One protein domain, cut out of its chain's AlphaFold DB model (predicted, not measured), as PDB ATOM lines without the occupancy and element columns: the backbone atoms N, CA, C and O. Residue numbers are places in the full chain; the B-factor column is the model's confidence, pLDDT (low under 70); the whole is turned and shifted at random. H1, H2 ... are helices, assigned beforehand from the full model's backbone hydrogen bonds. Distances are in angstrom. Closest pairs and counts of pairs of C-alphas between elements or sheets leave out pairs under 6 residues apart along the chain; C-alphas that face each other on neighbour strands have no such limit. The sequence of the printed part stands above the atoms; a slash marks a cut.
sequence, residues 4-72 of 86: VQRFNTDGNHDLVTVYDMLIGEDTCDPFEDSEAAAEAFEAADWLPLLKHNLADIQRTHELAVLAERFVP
ATOM      1  N   VAL A   4     -20.460  26.091  37.235       59.56
ATOM      2  CA  VAL A   4     -19.589  24.956  37.570       59.56
ATOM      3  C   VAL A   4     -20.228  23.611  37.197       59.56
ATOM      4  O   VAL A   4     -19.533  22.714  36.743       59.56
ATOM      5  N   GLN A   5     -21.560  23.481  37.259       67.44
ATOM      6  CA  GLN A   5     -22.268  22.244  36.876       67.44
ATOM      7  C   GLN A   5     -22.262  21.971  35.365       67.44
ATOM      8  O   GLN A   5     -22.696  20.902  34.936       67.44
ATOM      9  N   ARG A   6     -21.820  22.931  34.540       76.00
ATOM     10  CA  ARG A   6     -21.673  22.722  33.092       76.00
ATOM     11  C   ARG A   6     -20.358  22.059  32.703       76.00
ATOM     12  O   ARG A   6     -20.276  21.526  31.598       76.00
ATOM     13  N   PHE A   7     -19.363  22.088  33.580       83.31
ATOM     14  CA  PHE A   7     -18.091  21.411  33.374       83.31
ATOM     15  C   PHE A   7     -18.090  20.105  34.170       83.31
ATOM     16  O   PHE A   7     -18.550  20.069  35.309       83.31
ATOM     17  N   ASN A   8     -17.598  19.015  33.575       84.81
ATOM     18  CA  ASN A   8     -17.428  17.770  34.318       84.81
ATOM     19  C   ASN A   8     -16.141  17.846  35.145       84.81
ATOM     20  O   ASN A   8     -15.082  17.468  34.658       84.81
ATOM     21  N   THR A   9     -16.241  18.362  36.369       87.25
ATOM     22  CA  THR A   9     -15.129  18.434  37.333       87.25
ATOM     23  C   THR A   9     -15.121  17.248  38.303       87.25
ATOM     24  O   THR A   9     -14.551  17.337  39.387       87.25
ATOM     25  N   ASP A  10     -15.821  16.155  37.972       87.19
ATOM     26  CA  ASP A  10     -15.976  14.954  38.809       87.19
ATOM     27  C   ASP A  10     -16.439  15.252  40.254       87.19
ATOM     28  O   ASP A  10     -16.139  14.520  41.195       87.19
ATOM     29  N   GLY A  11     -17.200  16.337  40.436       85.81
ATOM     30  CA  GLY A  11     -17.690  16.779  41.743       85.81
ATOM     31  C   GLY A  11     -16.699  17.619  42.554       85.81
ATOM     32  O   GLY A  11     -16.999  17.932  43.699       85.81
ATOM     33  N   ASN A  12     -15.560  18.015  41.982       89.25
ATOM     34  CA  ASN A  12     -14.602  18.912  42.629       89.25
ATOM     35  C   ASN A  12     -15.030  20.376  42.484       89.25
ATOM     36  O   ASN A  12     -15.667  20.773  41.498       89.25
ATOM     37  N   HIS A  13     -14.703  21.165  43.506       87.94
ATOM     38  CA  HIS A  13     -15.139  22.558  43.647       87.94
ATOM     39  C   HIS A  13     -14.025  23.493  44.130       87.94
ATOM     40  O   HIS A  13     -14.241  24.703  44.194       87.94
ATOM     41  N   ASP A  14     -12.870  22.958  44.522       91.31
ATOM     42  CA  ASP A  14     -11.719  23.762  44.901       91.31
ATOM     43  C   ASP A  14     -11.049  24.348  43.653       91.31
ATOM     44  O   ASP A  14     -11.056  23.761  42.570       91.31
ATOM     45  N   LEU A  15     -10.511  25.557  43.805       92.69
ATOM     46  CA  LEU A  15     -10.018  26.348  42.685       92.69
ATOM     47  C   LEU A  15      -8.873  25.652  41.943       92.69
ATOM     48  O   LEU A  15      -8.885  25.630  40.715       92.69
ATOM     49  N   VAL A  16      -7.913  25.087  42.680       93.69
ATOM     50  CA  VAL A  16      -6.712  24.460  42.113       93.69
ATOM     51  C   VAL A  16      -7.091  23.219  41.311       93.69
ATOM     52  O   VAL A  16      -6.818  23.171  40.117       93.69
ATOM     53  N   THR A  17      -7.827  22.275  41.903       93.19
ATOM     54  CA  THR A  17      -8.227  21.041  41.209       93.19
ATOM     55  C   THR A  17      -9.094  21.337  39.989       93.19
ATOM     56  O   THR A  17      -8.894  20.751  38.926       93.19
ATOM     57  N   VAL A  18     -10.052  22.267  40.098       94.44
ATOM     58  CA  VAL A  18     -10.893  22.657  38.955       94.44
ATOM     59  C   VAL A  18     -10.058  23.303  37.847       94.44
ATOM     60  O   VAL A  18     -10.285  23.022  36.669       94.44
ATOM     61  N   TYR A  19      -9.097  24.155  38.201       94.75
ATOM     62  CA  TYR A  19      -8.196  24.780  37.239       94.75
ATOM     63  C   TYR A  19      -7.313  23.749  36.528       94.75
ATOM     64  O   TYR A  19      -7.246  23.756  35.299       94.75
ATOM     65  N   ASP A  20      -6.711  22.825  37.273       94.25
ATOM     66  CA  ASP A  20      -5.836  21.783  36.730       94.25
ATOM     67  C   ASP A  20      -6.590  20.832  35.792       94.25
ATOM     68  O   ASP A  20      -6.062  20.407  34.764       94.25
ATOM     69  N   MET A  21      -7.856  20.533  36.099       94.88
ATOM     70  CA  MET A  21      -8.713  19.700  35.250       94.88
ATOM     71  C   MET A  21      -9.114  20.376  33.934       94.88
ATOM     72  O   MET A  21      -9.300  19.689  32.927       94.88
ATOM     73  N   LEU A  22      -9.322  21.696  33.940       94.31
ATOM     74  CA  LEU A  22      -9.908  22.414  32.803       94.31
ATOM     75  C   LEU A  22      -8.884  23.164  31.945       94.31
ATOM     76  O   LEU A  22      -9.136  23.358  30.753       94.31
ATOM     77  N   ILE A  23      -7.779  23.614  32.538       95.56
ATOM     78  CA  ILE A  23      -6.784  24.493  31.912       95.56
ATOM     79  C   ILE A  23      -5.374  23.932  32.123       95.56
ATOM     80  O   ILE A  23      -4.724  23.580  31.141       95.56
ATOM     81  N   GLY A  24      -4.933  23.795  33.380       93.69
ATOM     82  CA  GLY A  24      -3.660  23.155  33.736       93.69
ATOM     83  C   GLY A  24      -2.400  23.845  33.196       93.69
ATOM     84  O   GLY A  24      -1.453  23.153  32.820       93.69
ATOM     85  N   GLU A  25      -2.382  25.180  33.112       94.25
ATOM     86  CA  GLU A  25      -1.162  25.931  32.781       94.25
ATOM     87  C   GLU A  25      -0.263  26.139  34.013       94.25
ATOM     88  O   GLU A  25      -0.714  26.111  35.161       94.25
ATOM     89  N   ASP A  26       1.033  26.357  33.768       94.06
ATOM     90  CA  ASP A  26       2.009  26.635  34.823       94.06
ATOM     91  C   ASP A  26       1.673  27.942  35.556       94.06
ATOM     92  O   ASP A  26       1.350  28.963  34.944       94.06
ATOM     93  N   THR A  27       1.843  27.948  36.880       94.56
ATOM     94  CA  THR A  27       1.564  29.125  37.714       94.56
ATOM     95  C   THR A  27       2.793  29.577  38.498       94.56
ATOM     96  O   THR A  27       3.801  28.880  38.599       94.56
ATOM     97  N   CYS A  28       2.716  30.777  39.078       95.56
ATOM     98  CA  CYS A  28       3.740  31.262  40.002       95.56
ATOM     99  C   CYS A  28       3.560  30.761  41.446       95.56
ATOM    100  O   CYS A  28       4.338  31.174  42.314       95.56
ATOM    101  N   ASP A  29       2.555  29.912  41.694       96.69
ATOM    102  CA  ASP A  29       2.229  29.367  43.006       96.69
ATOM    103  C   ASP A  29       3.359  28.455  43.501       96.69
ATOM    104  O   ASP A  29       3.689  27.472  42.836       96.69
ATOM    105  N   PRO A  30       4.012  28.785  44.627       96.19
ATOM    106  CA  PRO A  30       5.087  27.962  45.156       96.19
ATOM    107  C   PRO A  30       4.580  26.776  45.986       96.19
ATOM    108  O   PRO A  30       5.411  25.979  46.421       96.19
ATOM    109  N   PHE A  31       3.275  26.687  46.264       95.06
ATOM    110  CA  PHE A  31       2.705  25.652  47.121       95.06
ATOM    111  C   PHE A  31       2.071  24.520  46.310       95.06
ATOM    112  O   PHE A  31       1.483  24.745  45.255       95.06
ATOM    113  N   GLU A  32       2.180  23.298  46.833       85.31
ATOM    114  CA  GLU A  32       1.489  22.120  46.288       85.31
ATOM    115  C   GLU A  32       0.027  22.052  46.757       85.31
ATOM    116  O   GLU A  32      -0.821  21.494  46.062       85.31
ATOM    117  N   ASP A  33      -0.279  22.648  47.912       83.62
ATOM    118  CA  ASP A  33      -1.622  22.735  48.476       83.62
ATOM    119  C   ASP A  33      -1.864  24.079  49.185       83.62
ATOM    120  O   ASP A  33      -0.952  24.853  49.484       83.62
ATOM    121  N   SER A  34      -3.136  24.371  49.457       83.56
ATOM    122  CA  SER A  34      -3.537  25.590  50.165       83.56
ATOM    123  C   SER A  34      -3.265  25.546  51.678       83.56
ATOM    124  O   SER A  34      -3.372  26.585  52.329       83.56
ATOM    125  N   GLU A  35      -2.929  24.389  52.262       91.25
ATOM    126  CA  GLU A  35      -2.609  24.281  53.695       91.25
ATOM    127  C   GLU A  35      -1.257  24.949  53.981       91.25
ATOM    128  O   GLU A  35      -1.154  25.782  54.884       91.25
ATOM    129  N   ALA A  36      -0.263  24.720  53.118       92.75
ATOM    130  CA  ALA A  36       1.036  25.385  53.192       92.75
ATOM    131  C   ALA A  36       0.943  26.921  53.061       92.75
ATOM    132  O   ALA A  36       1.720  27.655  53.678       92.75
ATOM    133  N   ALA A  37      -0.038  27.437  52.310       93.19
ATOM    134  CA  ALA A  37      -0.287  28.878  52.226       93.19
ATOM    135  C   ALA A  37      -0.802  29.460  53.556       93.19
ATOM    136  O   ALA A  37      -0.422  30.572  53.937       93.19
ATOM    137  N   ALA A  38      -1.627  28.712  54.297       94.50
ATOM    138  CA  ALA A  38      -2.092  29.124  55.621       94.50
ATOM    139  C   ALA A  38      -0.940  29.147  56.638       94.50
ATOM    140  O   ALA A  38      -0.812  30.100  57.407       94.50
ATOM    141  N   GLU A  39      -0.049  28.155  56.592       95.88
ATOM    142  CA  GLU A  39       1.163  28.148  57.419       95.88
ATOM    143  C   GLU A  39       2.079  29.341  57.110       95.88
ATOM    144  O   GLU A  39       2.580  29.995  58.029       95.88
ATOM    145  N   ALA A  40       2.252  29.685  55.827       96.69
ATOM    146  CA  ALA A  40       3.033  30.849  55.410       96.69
ATOM    147  C   ALA A  40       2.447  32.169  55.940       96.69
ATOM    148  O   ALA A  40       3.199  33.074  56.311       96.69
ATOM    149  N   PHE A  41       1.118  32.280  56.028       96.19
ATOM    150  CA  PHE A  41       0.462  33.429  56.651       96.19
ATOM    151  C   PHE A  41       0.792  33.537  58.146       96.19
ATOM    152  O   PHE A  41       1.230  34.598  58.594       96.19
ATOM    153  N   GLU A  42       0.649  32.445  58.901       97.56
ATOM    154  CA  GLU A  42       0.959  32.417  60.339       97.56
ATOM    155  C   GLU A  42       2.448  32.687  60.617       97.56
ATOM    156  O   GLU A  42       2.807  33.336  61.602       97.56
ATOM    157  N   ALA A  43       3.329  32.250  59.713       97.31
ATOM    158  CA  ALA A  43       4.766  32.499  59.775       97.31
ATOM    159  C   ALA A  43       5.188  33.902  59.294       97.31
ATOM    160  O   ALA A  43       6.374  34.237  59.373       97.31
ATOM    161  N   ALA A  44       4.252  34.726  58.805       97.88
ATOM    162  CA  ALA A  44       4.523  36.013  58.162       97.88
ATOM    163  C   ALA A  44       5.486  35.916  56.955       97.88
ATOM    164  O   ALA A  44       6.235  36.856  56.663       97.88
ATOM    165  N   ASP A  45       5.461  34.793  56.233       97.94
ATOM    166  CA  ASP A  45       6.227  34.593  55.005       97.94
ATOM    167  C   ASP A  45       5.464  35.149  53.794       97.94
ATOM    168  O   ASP A  45       4.742  34.465  53.061       97.94
ATOM    169  N   TRP A  46       5.584  36.463  53.616       97.62
ATOM    170  CA  TRP A  46       4.720  37.213  52.708       97.62
ATOM    171  C   TRP A  46       4.957  36.929  51.231       97.62
ATOM    172  O   TRP A  46       4.013  36.989  50.449       97.62
ATOM    173  N   LEU A  47       6.199  36.678  50.808       98.06
ATOM    174  CA  LEU A  47       6.489  36.564  49.377       98.06
ATOM    175  C   LEU A  47       5.853  35.303  48.762       98.06
ATOM    176  O   LEU A  47       5.186  35.446  47.735       98.06
ATOM    177  N   PRO A  48       5.998  34.101  49.348       97.38
ATOM    178  CA  PRO A  48       5.285  32.915  48.885       97.38
ATOM    179  C   PRO A  48       3.765  33.080  48.945       97.38
ATOM    180  O   PRO A  48       3.087  32.805  47.957       97.38
ATOM    181  N   LEU A  49       3.238  33.641  50.040       97.81
ATOM    182  CA  LEU A  49       1.801  33.887  50.190       97.81
ATOM    183  C   LEU A  49       1.245  34.835  49.111       97.81
ATOM    184  O   LEU A  49       0.170  34.610  48.559       97.81
ATOM    185  N   LEU A  50       1.973  35.902  48.777       97.94
ATOM    186  CA  LEU A  50       1.568  36.834  47.723       97.94
ATOM    187  C   LEU A  50       1.596  36.187  46.335       97.94
ATOM    188  O   LEU A  50       0.734  36.501  45.515       97.94
ATOM    189  N   LYS A  51       2.552  35.290  46.067       98.06
ATOM    190  CA  LYS A  51       2.588  34.529  44.809       98.06
ATOM    191  C   LYS A  51       1.397  33.583  44.681       98.06
ATOM    192  O   LYS A  51       0.778  33.560  43.625       98.06
ATOM    193  N   HIS A  52       1.035  32.887  45.755       97.06
ATOM    194  CA  HIS A  52      -0.163  32.050  45.801       97.06
ATOM    195  C   HIS A  52      -1.438  32.849  45.498       97.06
ATOM    196  O   HIS A  52      -2.169  32.531  44.564       97.06
ATOM    197  N   ASN A  53      -1.641  33.975  46.192       96.12
ATOM    198  CA  ASN A  53      -2.789  34.853  45.943       96.12
ATOM    199  C   ASN A  53      -2.826  35.380  44.498       96.12
ATOM    200  O   ASN A  53      -3.897  35.521  43.910       96.12
ATOM    201  N   LEU A  54      -1.661  35.691  43.918       97.69
ATOM    202  CA  LEU A  54      -1.570  36.104  42.520       97.69
ATOM    203  C   LEU A  54      -1.966  34.966  41.571       97.69
ATOM    204  O   LEU A  54      -2.733  35.210  40.639       97.69
ATOM    205  N   ALA A  55      -1.487  33.748  41.821       97.06
ATOM    206  CA  ALA A  55      -1.859  32.573  41.045       97.06
ATOM    207  C   ALA A  55      -3.372  32.313  41.119       97.06
ATOM    208  O   ALA A  55      -4.004  32.131  40.085       97.06
ATOM    209  N   ASP A  56      -3.993  32.415  42.294       96.50
ATOM    210  CA  ASP A  56      -5.442  32.234  42.450       96.50
ATOM    211  C   ASP A  56      -6.273  33.279  41.696       96.50
ATOM    212  O   ASP A  56      -7.306  32.952  41.096       96.50
ATOM    213  N   ILE A  57      -5.812  34.533  41.659       97.00
ATOM    214  CA  ILE A  57      -6.430  35.582  40.836       97.00
ATOM    215  C   ILE A  57      -6.349  35.211  39.348       97.00
ATOM    216  O   ILE A  57      -7.342  35.356  38.630       97.00
ATOM    217  N   GLN A  58      -5.196  34.716  38.886       97.44
ATOM    218  CA  GLN A  58      -4.999  34.283  37.498       97.44
ATOM    219  C   GLN A  58      -5.893  33.084  37.153       97.44
ATOM    220  O   GLN A  58      -6.674  33.172  36.203       97.44
ATOM    221  N   ARG A  59      -5.888  32.030  37.983       96.25
ATOM    222  CA  ARG A  59      -6.739  30.838  37.827       96.25
ATOM    223  C   ARG A  59      -8.215  31.208  37.729       96.25
ATOM    224  O   ARG A  59      -8.921  30.761  36.827       96.25
ATOM    225  N   THR A  60      -8.681  32.073  38.632       95.25
ATOM    226  CA  THR A  60     -10.074  32.541  38.651       95.25
ATOM    227  C   THR A  60     -10.430  33.287  37.368       95.25
ATOM    228  O   THR A  60     -11.495  33.061  36.792       95.25
ATOM    229  N   HIS A  61      -9.549  34.175  36.905       94.69
ATOM    230  CA  HIS A  61      -9.770  34.928  35.677       94.69
ATOM    231  C   HIS A  61      -9.834  34.009  34.451       94.69
ATOM    232  O   HIS A  61     -10.741  34.131  33.631       94.69
ATOM    233  N   GLU A  62      -8.913  33.061  34.331       95.88
ATOM    234  CA  GLU A  62      -8.867  32.140  33.196       95.88
ATOM    235  C   GLU A  62     -10.063  31.185  33.170       95.88
ATOM    236  O   GLU A  62     -10.668  30.985  32.114       95.88
ATOM    237  N   LEU A  63     -10.490  30.682  34.333       93.88
ATOM    238  CA  LEU A  63     -11.735  29.922  34.456       93.88
ATOM    239  C   LEU A  63     -12.956  30.760  34.066       93.88
ATOM    240  O   LEU A  63     -13.859  30.246  33.406       93.88
ATOM    241  N   ALA A  64     -12.990  32.047  34.422       91.12
ATOM    242  CA  ALA A  64     -14.065  32.942  34.000       91.12
ATOM    243  C   ALA A  64     -14.078  33.124  32.473       91.12
ATOM    244  O   ALA A  64     -15.134  32.980  31.857       91.12
ATOM    245  N   VAL A  65     -12.918  33.345  31.848       93.00
ATOM    246  CA  VAL A  65     -12.780  33.435  30.382       93.00
ATOM    247  C   VAL A  65     -13.215  32.134  29.700       93.00
ATOM    248  O   VAL A  65     -13.904  32.164  28.676       93.00
ATOM    249  N   LEU A  66     -12.857  30.978  30.265       92.56
ATOM    250  CA  LEU A  66     -13.316  29.682  29.773       92.56
ATOM    251  C   LEU A  66     -14.841  29.562  29.889       92.56
ATOM    252  O   LEU A  66     -15.510  29.199  28.919       92.56
ATOM    253  N   ALA A  67     -15.401  29.905  31.049       89.88
ATOM    254  CA  ALA A  67     -16.833  29.856  31.298       89.88
ATOM    255  C   ALA A  67     -17.612  30.779  30.350       89.88
ATOM    256  O   ALA A  67     -18.627  30.354  29.807       89.88
ATOM    257  N   GLU A  68     -17.129  31.988  30.060       87.69
ATOM    258  CA  GLU A  68     -17.775  32.922  29.123       87.69
ATOM    259  C   GLU A  68     -17.996  32.333  27.720       87.69
ATOM    260  O   GLU A  68     -18.943  32.718  27.030       87.69
ATOM    261  N   ARG A  69     -17.162  31.376  27.293       89.19
ATOM    262  CA  ARG A  69     -17.292  30.712  25.986       89.19
ATOM    263  C   ARG A  69     -18.401  29.660  25.945       89.19
ATOM    264  O   ARG A  69     -18.936  29.398  24.868       89.19
ATOM    265  N   PHE A  70     -18.720  29.041  27.081       87.81
ATOM    266  CA  PHE A  70     -19.564  27.838  27.142       87.81
ATOM    267  C   PHE A  70     -20.803  27.982  28.034       87.81
ATOM    268  O   PHE A  70     -21.726  27.169  27.957       87.81
ATOM    269  N   VAL A  71     -20.855  29.019  28.866       85.38
ATOM    270  CA  VAL A  71     -21.910  29.258  29.850       85.38
ATOM    271  C   VAL A  71     -22.660  30.540  29.470       85.38
ATOM    272  O   VAL A  71     -22.070  31.619  29.419       85.38
ATOM    273  N   PRO A  72     -23.978  30.468  29.213       82.88
ATOM    274  CA  PRO A  72     -24.815  31.653  29.062       82.88
ATOM    275  C   PRO A  72     -24.722  32.588  30.271       82.88
ATOM    276  O   PRO A  72     -24.765  32.139  31.414       82.88
TER     277      PRO A  72
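Overview. This is residues 4 to 72 of the 86 residues of an uncharacterized protein of Halobacterium salinarum (UniProt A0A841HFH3). One long helix, H3, runs along the length of the domain, and two short helices, H2 and H1, pack one after the other on the same side of it. H2 folds back on the beginning of H3 as a helical hairpin, while H1 packs farther along, and a long link crosses between H1 and H2. The printed part has 69 residues with three named helices, in the order H1, H2, H3, and no named strand; the class is all helix. The whole is only just loose, close to compact, with a radius of gyration of the C-alphas of 13.3 A, and its outline is only just a rod, spanning 42 by 21 by 18 A.

Along the chain. H3, residues 46 to 70, is 36.5 A long, from C-alpha 46 at (4.720, 37.213, 52.708) to C-alpha 70 at (-19.564, 27.838, 27.142). H2 holds residues 34 to 42 and is 13.1 A long. H1 holds residues 15 to 22, is 10.6 A long and begins at C-alpha 15 at (-10.018, 26.348, 42.685).

Arrangement. H3 touches H2 with its residues 46 to 52 alone; the closest C-alphas, of Ala 37 and Leu 49, are 5.8 A apart. This hairpin runs opposite ways at a steep tilt of 37 degrees, only just past shallow. H3 touches H1 with its residues 56 to 63 alone; the closest C-alphas, of Tyr 19 and Arg 59, are 6.3 A apart. H1 and H3 run the same way at a steep tilt of 44 degrees. H1 and H2 are apart. Every O i to N i+4 pair is within hydrogen-bond range in H1 and H2, and 19 of 21 in H3.

Size, cuts and confidence. The C-alphas farthest apart, of Ala 43 and Pro 72, are 42.7 A apart. The printed part has no cut. The link from H1 to H2 is long, with 11 residues, and that from H2 to H3 is tight, with 3. The mean pLDDT of the printed part is 92.1; residues 4 to 5 are under 70.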